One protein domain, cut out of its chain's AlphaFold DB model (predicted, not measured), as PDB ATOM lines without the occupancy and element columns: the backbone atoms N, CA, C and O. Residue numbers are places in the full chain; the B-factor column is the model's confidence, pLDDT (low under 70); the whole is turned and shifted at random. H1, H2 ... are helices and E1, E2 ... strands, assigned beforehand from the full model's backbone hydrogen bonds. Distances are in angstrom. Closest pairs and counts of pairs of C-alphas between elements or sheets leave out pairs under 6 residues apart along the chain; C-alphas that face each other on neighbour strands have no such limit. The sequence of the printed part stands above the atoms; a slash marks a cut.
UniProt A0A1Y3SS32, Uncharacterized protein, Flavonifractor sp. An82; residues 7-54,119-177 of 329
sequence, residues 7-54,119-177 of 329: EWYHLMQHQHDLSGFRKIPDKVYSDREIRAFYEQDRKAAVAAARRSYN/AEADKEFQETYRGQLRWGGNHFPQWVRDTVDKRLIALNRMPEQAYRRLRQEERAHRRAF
ATOM      1  N   GLU A   7     291.688 150.966 193.964       96.31
ATOM      2  CA  GLU A   7     290.282 151.238 193.648       96.31
ATOM      3  C   GLU A   7     289.510 151.588 194.918       96.31
ATOM      4  O   GLU A   7     288.828 152.606 194.962       96.31
ATOM      5  N   TRP A   8     289.681 150.800 195.981       97.06
ATOM      6  CA  TRP A   8     289.095 151.107 197.282       97.06
ATOM      7  C   TRP A   8     289.535 152.482 197.804       97.06
ATOM      8  O   TRP A   8     288.696 153.269 198.237       97.06
ATOM      9  N   TYR A   9     290.824 152.812 197.685       95.69
ATOM     10  CA  TYR A   9     291.339 154.121 198.087       95.69
ATOM     11  C   TYR A   9     290.727 155.250 197.250       95.69
ATOM     12  O   TYR A   9     290.341 156.281 197.791       95.69
ATOM     13  N   HIS A  10     290.564 155.052 195.941       93.50
ATOM     14  CA  HIS A  10     289.851 156.000 195.087       93.50
ATOM     15  C   HIS A  10     288.393 156.188 195.544       93.50
ATOM     16  O   HIS A  10     287.945 157.320 195.705       93.50
ATOM     17  N   LEU A  11     287.661 155.105 195.834       95.56
ATOM     18  CA  LEU A  11     286.301 155.199 196.379       95.56
ATOM     19  C   LEU A  11     286.268 155.981 197.696       95.56
ATOM     20  O   LEU A  11     285.351 156.772 197.903       95.56
ATOM     21  N   MET A  12     287.266 155.774 198.560       94.50
ATOM     22  CA  MET A  12     287.386 156.462 199.842       94.50
ATOM     23  C   MET A  12     287.494 157.980 199.677       94.50
ATOM     24  O   MET A  12     286.794 158.713 200.374       94.50
ATOM     25  N   GLN A  13     288.327 158.436 198.740       91.44
ATOM     26  CA  GLN A  13     288.557 159.859 198.472       91.44
ATOM     27  C   GLN A  13     287.325 160.558 197.865       91.44
ATOM     28  O   GLN A  13     287.153 161.757 198.055       91.44
ATOM     29  N   HIS A  14     286.430 159.810 197.206       92.50
ATOM     30  CA  HIS A  14     285.272 160.342 196.468       92.50
ATOM     31  C   HIS A  14     283.913 160.103 197.148       92.50
ATOM     32  O   HIS A  14     282.874 159.969 196.491       92.50
ATOM     33  N   GLN A  15     283.883 160.020 198.482       91.81
ATOM     34  CA  GLN A  15     282.624 159.862 199.230       91.81
ATOM     35  C   GLN A  15     281.872 161.185 199.450       91.81
ATOM     36  O   GLN A  15     280.664 161.167 199.730       91.81
ATOM     37  N   HIS A  16     282.580 162.312 199.326       91.94
ATOM     38  CA  HIS A  16     282.132 163.640 199.753       91.94
ATOM     39  C   HIS A  16     282.519 164.768 198.778       91.94
ATOM     40  O   HIS A  16     282.678 165.910 199.208       91.94
ATOM     41  N   ASP A  17     282.642 164.477 197.481       92.00
ATOM     42  CA  ASP A  17     283.003 165.446 196.430       92.00
ATOM     43  C   ASP A  17     282.113 166.711 196.406       92.00
ATOM     44  O   ASP A  17     282.536 167.785 195.988       92.00
ATOM     45  N   LEU A  18     280.861 166.617 196.860       94.44
ATOM     46  CA  LEU A  18     279.901 167.726 196.932       94.44
ATOM     47  C   LEU A  18     279.883 168.438 198.292       94.44
ATOM     48  O   LEU A  18     279.008 169.282 198.527       94.44
ATOM     49  N   SER A  19     280.791 168.103 199.211       93.00
ATOM     50  CA  SER A  19     280.891 168.789 200.501       93.00
ATOM     51  C   SER A  19     281.144 170.283 200.291       93.00
ATOM     52  O   SER A  19     282.028 170.681 199.540       93.00
ATOM     53  N   GLY A  20     280.318 171.129 200.907       92.50
ATOM     54  CA  GLY A  20     280.392 172.585 200.744       92.50
ATOM     55  C   GLY A  20     279.814 173.142 199.434       92.50
ATOM     56  O   GLY A  20     279.677 174.362 199.321       92.50
ATOM     57  N   PHE A  21     279.403 172.304 198.472       96.19
ATOM     58  CA  PHE A  21     278.857 172.775 197.196       96.19
ATOM     59  C   PHE A  21     277.382 173.179 197.275       96.19
ATOM     60  O   PHE A  21     276.518 172.444 197.761       96.19
ATOM     61  N   ARG A  22     277.070 174.335 196.684       96.75
ATOM     62  CA  ARG A  22     275.710 174.828 196.458       96.75
ATOM     63  C   ARG A  22     275.224 174.423 195.071       96.75
ATOM     64  O   ARG A  22     275.864 174.707 194.058       96.75
ATOM     65  N   LYS A  23     274.043 173.815 195.027       97.81
ATOM     66  CA  LYS A  23     273.331 173.523 193.782       97.81
ATOM     67  C   LYS A  23     272.763 174.815 193.182       97.81
ATOM     68  O   LYS A  23     272.098 175.566 193.896       97.81
ATOM     69  N   ILE A  24     272.990 175.055 191.893       98.25
ATOM     70  CA  ILE A  24     272.475 176.217 191.144       98.25
ATOM     71  C   ILE A  24     271.693 175.764 189.894       98.25
ATOM     72  O   ILE A  24     271.903 174.639 189.447       98.25
ATOM     73  N   PRO A  25     270.785 176.586 189.329       98.06
ATOM     74  CA  PRO A  25     270.030 176.216 188.129       98.06
ATOM     75  C   PRO A  25     270.913 175.885 186.919       98.06
ATOM     76  O   PRO A  25     271.961 176.495 186.716       98.06
ATOM     77  N   ASP A  26     270.456 174.961 186.078       97.62
ATOM     78  CA  ASP A  26     271.139 174.633 184.827       97.62
ATOM     79  C   ASP A  26     270.961 175.763 183.803       97.62
ATOM     80  O   ASP A  26     269.855 176.015 183.322       97.62
ATOM     81  N   LYS A  27     272.054 176.461 183.474       96.12
ATOM     82  CA  LYS A  27     272.140 177.415 182.359       96.12
ATOM     83  C   LYS A  27     273.592 177.755 182.030       96.12
ATOM     84  O   LYS A  27     274.498 177.499 182.821       96.12
ATOM     85  N   VAL A  28     273.800 178.405 180.889       95.00
ATOM     86  CA  VAL A  28     275.077 179.051 180.575       95.00
ATOM     87  C   VAL A  28     275.165 180.352 181.368       95.00
ATOM     88  O   VAL A  28     274.346 181.252 181.183       95.00
ATOM     89  N   TYR A  29     276.135 180.437 182.273       97.19
ATOM     90  CA  TYR A  29     276.353 181.622 183.094       97.19
ATOM     91  C   TYR A  29     277.253 182.617 182.372       97.19
ATOM     92  O   TYR A  29     278.350 182.280 181.930       97.19
ATOM     93  N   SER A  30     276.799 183.862 182.289       97.75
ATOM     94  CA  SER A  30     277.616 184.957 181.779       97.75
ATOM     95  C   SER A  30     278.715 185.347 182.772       97.75
ATOM     96  O   SER A  30     278.581 185.180 183.988       97.75
ATOM     97  N   ASP A  31     279.776 185.981 182.271       98.00
ATOM     98  CA  ASP A  31     280.845 186.533 183.111       98.00
ATOM     99  C   ASP A  31     280.321 187.519 184.165       98.00
ATOM    100  O   ASP A  31     280.849 187.587 185.277       98.00
ATOM    101  N   ARG A  32     279.256 188.263 183.840       98.19
ATOM    102  CA  ARG A  32     278.600 189.186 184.773       98.19
ATOM    103  C   ARG A  32     277.955 188.442 185.941       98.19
ATOM    104  O   ARG A  32     278.065 188.895 187.076       98.19
ATOM    105  N   GLU A  33     277.294 187.320 185.679       98.19
ATOM    106  CA  GLU A  33     276.642 186.517 186.719       98.19
ATOM    107  C   GLU A  33     277.662 185.803 187.603       98.19
ATOM    108  O   GLU A  33     277.530 185.816 188.825       98.19
ATOM    109  N   ILE A  34     278.722 185.251 187.009       98.19
ATOM    110  CA  ILE A  34     279.818 184.634 187.767       98.19
ATOM    111  C   ILE A  34     280.516 185.683 188.637       98.19
ATOM    112  O   ILE A  34     280.785 185.434 189.811       98.19
ATOM    113  N   ARG A  35     280.741 186.894 188.109       98.25
ATOM    114  CA  ARG A  35     281.271 188.015 188.897       98.25
ATOM    115  C   ARG A  35     280.331 188.413 190.035       98.25
ATOM    116  O   ARG A  35     280.801 188.716 191.124       98.25
ATOM    117  N   ALA A  36     279.018 188.383 189.816       98.31
ATOM    118  CA  ALA A  36     278.054 188.651 190.880       98.31
ATOM    119  C   ALA A  36     278.130 187.599 191.999       98.31
ATOM    120  O   ALA A  36     278.107 187.969 193.173       98.31
ATOM    121  N   PHE A  37     278.291 186.312 191.663       98.31
ATOM    122  CA  PHE A  37     278.532 185.267 192.666       98.31
ATOM    123  C   PHE A  37     279.832 185.480 193.432       98.31
ATOM    124  O   PHE A  37     279.836 185.352 194.654       98.31
ATOM    125  N   TYR A  38     280.905 185.836 192.730       98.56
ATOM    126  CA  TYR A  38     282.184 186.154 193.349       98.56
ATOM    127  C   TYR A  38     282.049 187.301 194.362       98.56
ATOM    128  O   TYR A  38     282.426 187.142 195.517       98.56
ATOM    129  N   GLU A  39     281.444 188.430 193.974       98.56
ATOM    130  CA  GLU A  39     281.253 189.574 194.880       98.56
ATOM    131  C   GLU A  39     280.324 189.247 196.056       98.56
ATOM    132  O   GLU A  39     280.521 189.747 197.166       98.56
ATOM    133  N   GLN A  40     279.307 188.410 195.836       98.19
ATOM    134  CA  GLN A  40     278.431 187.936 196.904       98.19
ATOM    135  C   GLN A  40     279.215 187.121 197.940       98.19
ATOM    136  O   GLN A  40     279.095 187.384 199.138       98.19
ATOM    137  N   ASP A  41     280.016 186.157 197.491       98.06
ATOM    138  CA  ASP A  41     280.800 185.296 198.376       98.06
ATOM    139  C   ASP A  41     281.916 186.056 199.074       98.06
ATOM    140  O   ASP A  41     282.105 185.876 200.271       98.06
ATOM    141  N   ARG A  42     282.580 186.971 198.367       98.44
ATOM    142  CA  ARG A  42     283.578 187.887 198.921       98.44
ATOM    143  C   ARG A  42     283.015 188.665 200.108       98.44
ATOM    144  O   ARG A  42     283.568 188.637 201.205       98.44
ATOM    145  N   LYS A  43     281.863 189.321 199.921       98.31
ATOM    146  CA  LYS A  43     281.184 190.065 200.996       98.31
ATOM    147  C   LYS A  43     280.763 189.150 202.142       98.31
ATOM    148  O   LYS A  43     280.895 189.531 203.304       98.31
ATOM    149  N   ALA A  44     280.259 187.955 201.831       97.75
ATOM    150  CA  ALA A  44     279.861 186.981 202.839       97.75
ATOM    151  C   ALA A  44     281.059 186.466 203.653       97.75
ATOM    152  O   ALA A  44     280.930 186.335 204.869       97.75
ATOM    153  N   ALA A  45     282.205 186.232 203.010       97.44
ATOM    154  CA  ALA A  45     283.453 185.809 203.637       97.44
ATOM    155  C   ALA A  45     283.996 186.896 204.570       97.44
ATOM    156  O   ALA A  45     284.199 186.623 205.747       97.44
ATOM    157  N   VAL A  46     284.095 188.149 204.110       98.25
ATOM    158  CA  VAL A  46     284.517 189.280 204.963       98.25
ATOM    159  C   VAL A  46     283.560 189.471 206.145       98.25
ATOM    160  O   VAL A  46     283.994 189.703 207.273       98.25
ATOM    161  N   ALA A  47     282.248 189.340 205.927       98.25
ATOM    162  CA  ALA A  47     281.271 189.411 207.010       98.25
ATOM    163  C   ALA A  47     281.398 188.235 207.995       98.25
ATOM    164  O   ALA A  47     281.212 188.431 209.195       98.25
ATOM    165  N   ALA A  48     281.695 187.025 207.515       97.50
ATOM    166  CA  ALA A  48     281.931 185.854 208.356       97.50
ATOM    167  C   ALA A  48     283.220 185.993 209.172       97.50
ATOM    168  O   ALA A  48     283.171 185.800 210.383       97.50
ATOM    169  N   ALA A  49     284.314 186.430 208.545       97.56
ATOM    170  CA  ALA A  49     285.574 186.736 209.210       97.56
ATOM    171  C   ALA A  49     285.375 187.802 210.293       97.56
ATOM    172  O   ALA A  49     285.773 187.595 211.433       97.56
ATOM    173  N   ARG A  50     284.638 188.884 209.998       97.94
ATOM    174  CA  ARG A  50     284.282 189.906 210.997       97.94
ATOM    175  C   ARG A  50     283.481 189.331 212.161       97.94
ATOM    176  O   ARG A  50     283.733 189.695 213.304       97.94
ATOM    177  N   ARG A  51     282.491 188.472 211.890       97.81
ATOM    178  CA  ARG A  51     281.715 187.818 212.957       97.81
ATOM    179  C   ARG A  51     282.616 186.949 213.826       97.81
ATOM    180  O   ARG A  51     282.560 187.098 215.036       97.81
ATOM    181  N   SER A  52     283.462 186.117 213.218       95.44
ATOM    182  CA  SER A  52     284.425 185.277 213.938       95.44
ATOM    183  C   SER A  52     285.375 186.125 214.786       95.44
ATOM    184  O   SER A  52     285.507 185.885 215.976       95.44
ATOM    185  N   TYR A  53     285.936 187.190 214.210       95.06
ATOM    186  CA  TYR A  53     286.818 188.138 214.893       95.06
ATOM    187  C   TYR A  53     286.159 188.846 216.081       95.06
ATOM    188  O   TYR A  53     286.819 189.242 217.037       95.06
ATOM    189  N   ASN A  54     284.845 189.058 216.007       95.56
ATOM    190  CA  ASN A  54     284.062 189.721 217.044       95.56
ATOM    191  C   ASN A  54     283.387 188.751 218.013       95.56
ATOM    192  O   ASN A  54     282.732 189.214 218.942       95.56
ATOM    193  N   ALA A 119     290.416 194.426 204.703       97.81
ATOM    194  CA  ALA A 119     291.304 194.251 203.557       97.81
ATOM    195  C   ALA A 119     292.096 192.941 203.651       97.81
ATOM    196  O   ALA A 119     292.274 192.264 202.639       97.81
ATOM    197  N   GLU A 120     292.510 192.548 204.857       96.75
ATOM    198  CA  GLU A 120     293.155 191.257 205.106       96.75
ATOM    199  C   GLU A 120     292.208 190.090 204.796       96.75
ATOM    200  O   GLU A 120     292.539 189.226 203.982       96.75
ATOM    201  N   ALA A 121     290.986 190.123 205.337       96.69
ATOM    202  CA  ALA A 121     289.973 189.102 205.056       96.69
ATOM    203  C   ALA A 121     289.611 189.026 203.561       96.69
ATOM    204  O   ALA A 121     289.338 187.954 203.017       96.69
ATOM    205  N   ASP A 122     289.610 190.169 202.869       97.81
ATOM    206  CA  ASP A 122     289.400 190.207 201.426       97.81
ATOM    207  C   ASP A 122     290.550 189.549 200.648       97.81
ATOM    208  O   ASP A 122     290.323 188.787 199.703       97.81
ATOM    209  N   LYS A 123     291.793 189.820 201.053       98.06
ATOM    210  CA  LYS A 123     292.988 189.214 200.461       98.06
ATOM    211  C   LYS A 123     292.980 187.694 200.638       98.06
ATOM    212  O   LYS A 123     293.204 186.981 199.659       98.06
ATOM    213  N   GLU A 124     292.649 187.199 201.827       97.19
ATOM    214  CA  GLU A 124     292.537 185.762 202.111       97.19
ATOM    215  C   GLU A 124     291.489 185.082 201.210       97.19
ATOM    216  O   GLU A 124     291.751 184.036 200.603       97.19
ATOM    217  N   PHE A 125     290.319 185.708 201.034       97.94
ATOM    218  CA  PHE A 125     289.297 185.217 200.107       97.94
ATOM    219  C   PHE A 125     289.817 185.151 198.662       97.94
ATOM    220  O   PHE A 125     289.605 184.157 197.962       97.94
ATOM    221  N   GLN A 126     290.518 186.192 198.202       98.06
ATOM    222  CA  GLN A 126     291.103 186.228 196.858       98.06
ATOM    223  C   GLN A 126     292.140 185.122 196.645       98.06
ATOM    224  O   GLN A 126     292.148 184.487 195.586       98.06
ATOM    225  N   GLU A 127     293.013 184.891 197.623       97.81
ATOM    226  CA  GLU A 127     294.036 183.844 197.579       97.81
ATOM    227  C   GLU A 127     293.403 182.452 197.562       97.81
ATOM    228  O   GLU A 127     293.732 181.641 196.691       97.81
ATOM    229  N   THR A 128     292.404 182.224 198.419       96.50
ATOM    230  CA  THR A 128     291.621 180.982 198.446       96.50
ATOM    231  C   THR A 128     290.955 180.729 197.097       96.50
ATOM    232  O   THR A 128     291.125 179.660 196.510       96.50
ATOM    233  N   TYR A 129     290.261 181.725 196.539       97.44
ATOM    234  CA  TYR A 129     289.606 181.602 195.237       97.44
ATOM    235  C   TYR A 129     290.603 181.314 194.101       97.44
ATOM    236  O   TYR A 129     290.339 180.470 193.242       97.44
ATOM    237  N   ARG A 130     291.782 181.954 194.096       97.81
ATOM    238  CA  ARG A 130     292.851 181.667 193.118       97.81
ATOM    239  C   ARG A 130     293.383 180.242 193.251       97.81
ATOM    240  O   ARG A 130     293.614 179.589 192.232       97.81
ATOM    241  N   GLY A 131     293.556 179.760 194.481       97.06
ATOM    242  CA  GLY A 131     293.920 178.372 194.760       97.06
ATOM    243  C   GLY A 131     292.877 177.402 194.209       97.06
ATOM    244  O   GLY A 131     293.215 176.490 193.453       97.06
ATOM    245  N   GLN A 132     291.599 177.662 194.484       95.69
ATOM    246  CA  GLN A 132     290.484 176.851 193.995       95.69
ATOM    247  C   GLN A 132     290.363 176.869 192.462       95.69
ATOM    248  O   GLN A 132     290.117 175.834 191.851       95.69
ATOM    249  N   LEU A 133     290.627 178.000 191.804       96.00
ATOM    250  CA  LEU A 133     290.673 178.070 190.337       96.00
ATOM    251  C   LEU A 133     291.782 177.213 189.717       96.00
ATOM    252  O   LEU A 133     291.621 176.737 188.591       96.00
ATOM    253  N   ARG A 134     292.922 177.069 190.405       95.56
ATOM    254  CA  ARG A 134     294.047 176.245 189.938       95.56
ATOM    255  C   ARG A 134     293.840 174.762 190.221       95.56
ATOM    256  O   ARG A 134     294.172 173.946 189.368       95.56
ATOM    257  N   TRP A 135     293.343 174.430 191.410       93.25
ATOM    258  CA  TRP A 135     293.422 173.068 191.946       93.25
ATOM    259  C   TRP A 135     292.074 172.488 192.378       93.25
ATOM    260  O   TRP A 135     291.922 171.268 192.397       93.25
ATOM    261  N   GLY A 136     291.080 173.329 192.668       89.00
ATOM    262  CA  GLY A 136     289.785 172.926 193.229       89.00
ATOM    263  C   GLY A 136     288.983 171.988 192.332       89.00
ATOM    264  O   GLY A 136     288.230 171.158 192.819       89.00
ATOM    265  N   GLY A 137     289.193 172.056 191.015       90.50
ATOM    266  CA  GLY A 137     288.549 171.160 190.056       90.50
ATOM    267  C   GLY A 137     289.218 169.793 189.887       90.50
ATOM    268  O   GLY A 137     288.632 168.909 189.271       90.50
ATOM    269  N   ASN A 138     290.451 169.602 190.371       90.62
ATOM    270  CA  ASN A 138     291.299 168.498 189.903       90.62
ATOM    271  C   ASN A 138     290.884 167.121 190.408       90.62
ATOM    272  O   ASN A 138     291.180 166.140 189.730       90.62
ATOM    273  N   HIS A 139     290.217 167.063 191.558       88.06
ATOM    274  CA  HIS A 139     289.722 165.819 192.132       88.06
ATOM    275  C   HIS A 139     288.417 165.352 191.472       88.06
ATOM    276  O   HIS A 139     288.104 164.172 191.534       88.06
ATOM    277  N   PHE A 140     287.662 166.229 190.802       93.88
ATOM    278  CA  PHE A 140     286.415 165.801 190.177       93.88
ATOM    279  C   PHE A 140     286.650 164.872 188.977       93.88
ATOM    280  O   PHE A 140     287.643 165.024 188.250       93.88
ATOM    281  N   PRO A 141     285.686 163.975 188.688       92.75
ATOM    282  CA  PRO A 141     285.669 163.208 187.452       92.75
ATOM    283  C   PRO A 141     285.820 164.104 186.217       92.75
ATOM    284  O   PRO A 141     285.299 165.220 186.171       92.75
ATOM    285  N   GLN A 142     286.475 163.581 185.175       93.50
ATOM    286  CA  GLN A 142     286.746 164.315 183.931       93.50
ATOM    287  C   GLN A 142     285.495 165.007 183.368       93.50
ATOM    288  O   GLN A 142     285.556 166.175 183.000       93.50
ATOM    289  N   TRP A 143     284.346 164.325 183.392       96.06
ATOM    290  CA  TRP A 143     283.098 164.870 182.866       96.06
ATOM    291  C   TRP A 143     282.648 166.148 183.591       96.06
ATOM    292  O   TRP A 143     282.075 167.022 182.949       96.06
ATOM    293  N   VAL A 144     282.916 166.302 184.894       96.25
ATOM    294  CA  VAL A 144     282.611 167.542 185.633       96.25
ATOM    295  C   VAL A 144     283.516 168.662 185.136       96.25
ATOM    296  O   VAL A 144     283.034 169.750 184.836       96.25
ATOM    297  N   ARG A 145     284.820 168.379 185.000       95.12
ATOM    298  CA  ARG A 145     285.823 169.354 184.542       95.12
ATOM    299  C   ARG A 145     285.546 169.852 183.124       95.12
ATOM    300  O   ARG A 145     285.832 171.007 182.827       95.12
ATOM    301  N   ASP A 146     284.964 168.996 182.289       94.88
ATOM    302  CA  ASP A 146     284.616 169.318 180.903       94.88
ATOM    303  C   ASP A 146     283.277 170.055 180.767       94.88
ATOM    304  O   ASP A 146     283.069 170.770 179.790       94.88
ATOM    305  N   THR A 147     282.346 169.875 181.713       94.75
ATOM    306  CA  THR A 147     280.963 170.379 181.579       94.75
ATOM    307  C   THR A 147     280.627 171.549 182.494       94.75
ATOM    308  O   THR A 147     279.662 172.266 182.230       94.75
ATOM    309  N   VAL A 148     281.401 171.773 183.556       96.75
ATOM    310  CA  VAL A 148     281.144 172.824 184.542       96.75
ATOM    311  C   VAL A 148     282.237 173.883 184.473       96.75
ATOM    312  O   VAL A 148     283.426 173.579 184.534       96.75
ATOM    313  N   ASP A 149     281.837 175.155 184.390       97.12
ATOM    314  CA  ASP A 149     282.782 176.271 184.422       97.12
ATOM    315  C   ASP A 149     283.603 176.228 185.720       97.12
ATOM    316  O   ASP A 149     283.063 176.321 186.827       97.12
ATOM    317  N   LYS A 150     284.930 176.129 185.590       97.12
ATOM    318  CA  LYS A 150     285.859 176.062 186.727       97.12
ATOM    319  C   LYS A 150     285.711 177.218 187.721       97.12
ATOM    320  O   LYS A 150     286.054 177.059 188.886       97.12
ATOM    321  N   ARG A 151     285.206 178.380 187.292       98.00
ATOM    322  CA  ARG A 151     284.935 179.533 188.167       98.00
ATOM    323  C   ARG A 151     283.745 179.275 189.079       98.00
ATOM    324  O   ARG A 151     283.762 179.709 190.222       98.00
ATOM    325  N   LEU A 152     282.734 178.548 188.602       97.94
ATOM    326  CA  LEU A 152     281.633 178.083 189.446       97.94
ATOM    327  C   LEU A 152     282.133 177.036 190.440       97.94
ATOM    328  O   LEU A 152     281.822 177.149 191.624       97.94
ATOM    329  N   ILE A 153     282.981 176.102 189.989       97.31
ATOM    330  CA  ILE A 153     283.623 175.118 190.874       97.31
ATOM    331  C   ILE A 153     284.414 175.824 191.979       97.31
ATOM    332  O   ILE A 153     284.230 175.522 193.152       97.31
ATOM    333  N   ALA A 154     285.226 176.823 191.625       97.44
ATOM    334  CA  ALA A 154     286.026 177.582 192.583       97.44
ATOM    335  C   ALA A 154     285.199 178.425 193.571       97.44
ATOM    336  O   ALA A 154     285.705 178.823 194.617       97.44
ATOM    337  N   LEU A 155     283.928 178.683 193.251       97.75
ATOM    338  CA  LEU A 155     282.943 179.312 194.133       97.75
ATOM    339  C   LEU A 155     282.040 178.277 194.824       97.75
ATOM    340  O   LEU A 155     280.950 178.628 195.282       97.75
ATOM    341  N   ASN A 156     282.434 177.001 194.851       97.25
ATOM    342  CA  ASN A 156     281.657 175.892 195.405       97.25
ATOM    343  C   ASN A 156     280.210 175.869 194.883       97.25
ATOM    344  O   ASN A 156     279.254 175.692 195.639       97.25
ATOM    345  N   ARG A 157     280.015 176.111 193.583       97.75
ATOM    346  CA  ARG A 157     278.708 176.079 192.917       97.75
ATOM    347  C   ARG A 157     278.708 175.044 191.808       97.75
ATOM    348  O   ARG A 157     279.638 174.972 191.013       97.75
ATOM    349  N   MET A 158     277.625 174.281 191.735       97.81
ATOM    350  CA  MET A 158     277.469 173.201 190.767       97.81
ATOM    351  C   MET A 158     276.096 173.300 190.090       97.81
ATOM    352  O   MET A 158     275.088 173.335 190.810       97.81
ATOM    353  N   PRO A 159     276.027 173.328 188.745       98.19
ATOM    354  CA  PRO A 159     274.772 173.194 188.012       98.19
ATOM    355  C   PRO A 159     273.985 171.965 188.471       98.19
ATOM    356  O   PRO A 159     274.567 170.940 188.830       98.19
ATOM    357  N   GLU A 160     272.665 172.071 188.505       98.25
ATOM    358  CA  GLU A 160     271.776 171.069 189.079       98.25
ATOM    359  C   GLU A 160     271.944 169.682 188.448       98.25
ATOM    360  O   GLU A 160     272.011 168.693 189.187       98.25
ATOM    361  N   GLN A 161     272.073 169.585 187.127       97.25
ATOM    362  CA  GLN A 161     272.289 168.312 186.444       97.25
ATOM    363  C   GLN A 161     273.611 167.660 186.872       97.25
ATOM    364  O   GLN A 161     273.627 166.476 187.223       97.25
ATOM    365  N   ALA A 162     274.700 168.434 186.907       97.69
ATOM    366  CA  ALA A 162     276.009 167.960 187.355       97.69
ATOM    367  C   ALA A 162     275.978 167.563 188.839       97.69
ATOM    368  O   ALA A 162     276.405 166.470 189.201       97.69
ATOM    369  N   TYR A 163     275.372 168.388 189.697       98.19
ATOM    370  CA  TYR A 163     275.214 168.095 191.121       98.19
ATOM    371  C   TYR A 163     274.454 166.781 191.340       98.19
ATOM    372  O   TYR A 163     274.875 165.937 192.128       98.19
ATOM    373  N   ARG A 164     273.334 166.570 190.635       97.75
ATOM    374  CA  ARG A 164     272.524 165.346 190.760       97.75
ATOM    375  C   ARG A 164     273.284 164.111 190.293       97.75
ATOM    376  O   ARG A 164     273.230 163.096 190.985       97.75
ATOM    377  N   ARG A 165     273.984 164.192 189.158       97.50
ATOM    378  CA  ARG A 165     274.798 163.087 188.640       97.50
ATOM    379  C   ARG A 165     275.927 162.740 189.606       97.50
ATOM    380  O   ARG A 165     276.025 161.592 190.027       97.50
ATOM    381  N   LEU A 166     276.705 163.729 190.040       96.69
ATOM    382  CA  LEU A 166     277.805 163.504 190.974       96.69
ATOM    383  C   LEU A 166     277.302 162.965 192.321       96.69
ATOM    384  O   LEU A 166     277.895 162.060 192.891       96.69
ATOM    385  N   ARG A 167     276.132 163.412 192.792       97.25
ATOM    386  CA  ARG A 167     275.496 162.866 194.000       97.25
ATOM    387  C   ARG A 167     275.106 161.393 193.860       97.25
ATOM    388  O   ARG A 167     275.077 160.675 194.861       97.25
ATOM    389  N   GLN A 168     274.743 160.942 192.661       96.94
ATOM    390  CA  GLN A 168     274.494 159.523 192.396       96.94
ATOM    391  C   GLN A 168     275.804 158.731 192.417       96.94
ATOM    392  O   GLN A 168     275.844 157.679 193.055       96.94
ATOM    393  N   GLU A 169     276.865 159.270 191.811       95.88
ATOM    394  CA  GLU A 169     278.218 158.696 191.838       95.88
ATOM    395  C   GLU A 169     278.732 158.573 193.290       95.88
ATOM    396  O   GLU A 169     279.030 157.465 193.725       95.88
ATOM    397  N   GLU A 170     278.660 159.630 194.114       95.81
ATOM    398  CA  GLU A 170     279.010 159.583 195.550       95.81
ATOM    399  C   GLU A 170     278.251 158.494 196.324       95.81
ATOM    400  O   GLU A 170     278.783 157.865 197.242       95.81
ATOM    401  N   ARG A 171     276.959 158.304 196.027       97.06
ATOM    402  CA  ARG A 171     276.134 157.280 196.689       97.06
ATOM    403  C   ARG A 171     276.559 155.881 196.267       97.06
ATOM    404  O   ARG A 171     276.567 154.984 197.108       97.06
ATOM    405  N   ALA A 172     276.883 155.690 194.991       96.31
ATOM    406  CA  ALA A 172     277.422 154.433 194.494       96.31
ATOM    407  C   ALA A 172     278.791 154.145 195.127       96.31
ATOM    408  O   ALA A 172     278.985 153.048 195.650       96.31
ATOM    409  N   HIS A 173     279.675 155.146 195.193       96.06
ATOM    410  CA  HIS A 173     280.984 155.030 195.834       96.06
ATOM    411  C   HIS A 173     280.865 154.650 197.306       96.06
ATOM    412  O   HIS A 173     281.469 153.671 197.726       96.06
ATOM    413  N   ARG A 174     280.010 155.338 198.073       97.06
ATOM    414  CA  ARG A 174     279.759 155.011 199.486       97.06
ATOM    415  C   ARG A 174     279.266 153.582 199.688       97.06
ATOM    416  O   ARG A 174     279.711 152.907 200.610       97.06
ATOM    417  N   ARG A 175     278.364 153.098 198.827       97.44
ATOM    418  CA  ARG A 175     277.876 151.709 198.896       97.44
ATOM    419  C   ARG A 175     278.984 150.704 198.591       97.44
ATOM    420  O   ARG A 175     279.110 149.727 199.320       97.44
ATOM    421  N   ALA A 176     279.769 150.943 197.543       97.38
ATOM    422  CA  ALA A 176     280.882 150.075 197.166       97.38
ATOM    423  C   ALA A 176     281.967 150.052 198.253       97.38
ATOM    424  O   ALA A 176     282.374 148.978 198.690       97.38
ATOM    425  N   PHE A 177     282.353 151.226 198.758       97.44
ATOM    426  CA  PHE A 177     283.295 151.387 199.863       97.44
ATOM    427  C   PHE A 177     282.833 150.629 201.114       97.44
ATOM    428  O   PHE A 177     283.566 149.787 201.629       97.44
TER     429      PHE A 177
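Overview. This is residues 7 to 54 and 119 to 177 of the 329 residues of an uncharacterized protein of Flavonifractor sp. An82 (UniProt A0A1Y3SS32). A tiny two-strand sheet, E1 beside E2, and the short helix H5 form the middle, with a pair of helices toward each end of the longest axis. H2 and H3 meet at a steep tilt toward one end; H6 runs from E2 toward the other, where H1 packs on its last residues, and H4 is near H6. The printed part has 107 residues, with six named helices and two named strands in the order H1 E1 H2 H3 H4 H5 E2 H6; the sheet is parallel and the class is mostly helix. It is only just compact, close to loose, with a radius of gyration of the C-alphas of 15.3 A and spans of 45 by 32 by 21 A.

Along the chain. E1 is residues 22 to 24 and E2 157 to 159. H5 is residues 150 to 154, H4 142 to 147 and H1 7 to 13, from C-alpha 7 at (290.282, 151.238, 193.648). H2, residues 31 to 54, is 34.2 A long; H3, 119 to 136, 23.7 A; H6, 160 to 177, 25.2 A, ending at C-alpha 177 (283.295, 151.387, 199.863).

Arrangement. E1 and E2 are parallel at 38 degrees, with N 24 and O 158 2.9 A apart, within hydrogen-bond range. The closest C-alphas of H5 and E2, Leu 152 and Met 158, are 6.6 A apart. H3 touches H5 with residues 129 to 136 alone, closest at C-alphas 132 and 154, 4.7 A. H2 and H3 touch at C-alphas 46 and 121, 5.5 A, a steep tilt of 53 degrees, opposite ways. H6 touches H1 with residues 173 to 177 alone, closest at C-alphas 173 and 11, 5.3 A. H4 and H6 are close but not clearly touching, C-alphas 144 and 162 being 6.8 A apart. In all six helices every O i to N i+4 pair is within hydrogen-bond range.

Size, cuts and confidence. The C-alphas of Ala 119 and Ala 176 are farthest apart, 45.8 A. Residues 55 to 118 are not printed; C-alphas 54 and 119 are 16.0 A apart across this cut. Of the links printed whole, none is long. No printed residue is under 70 in pLDDT.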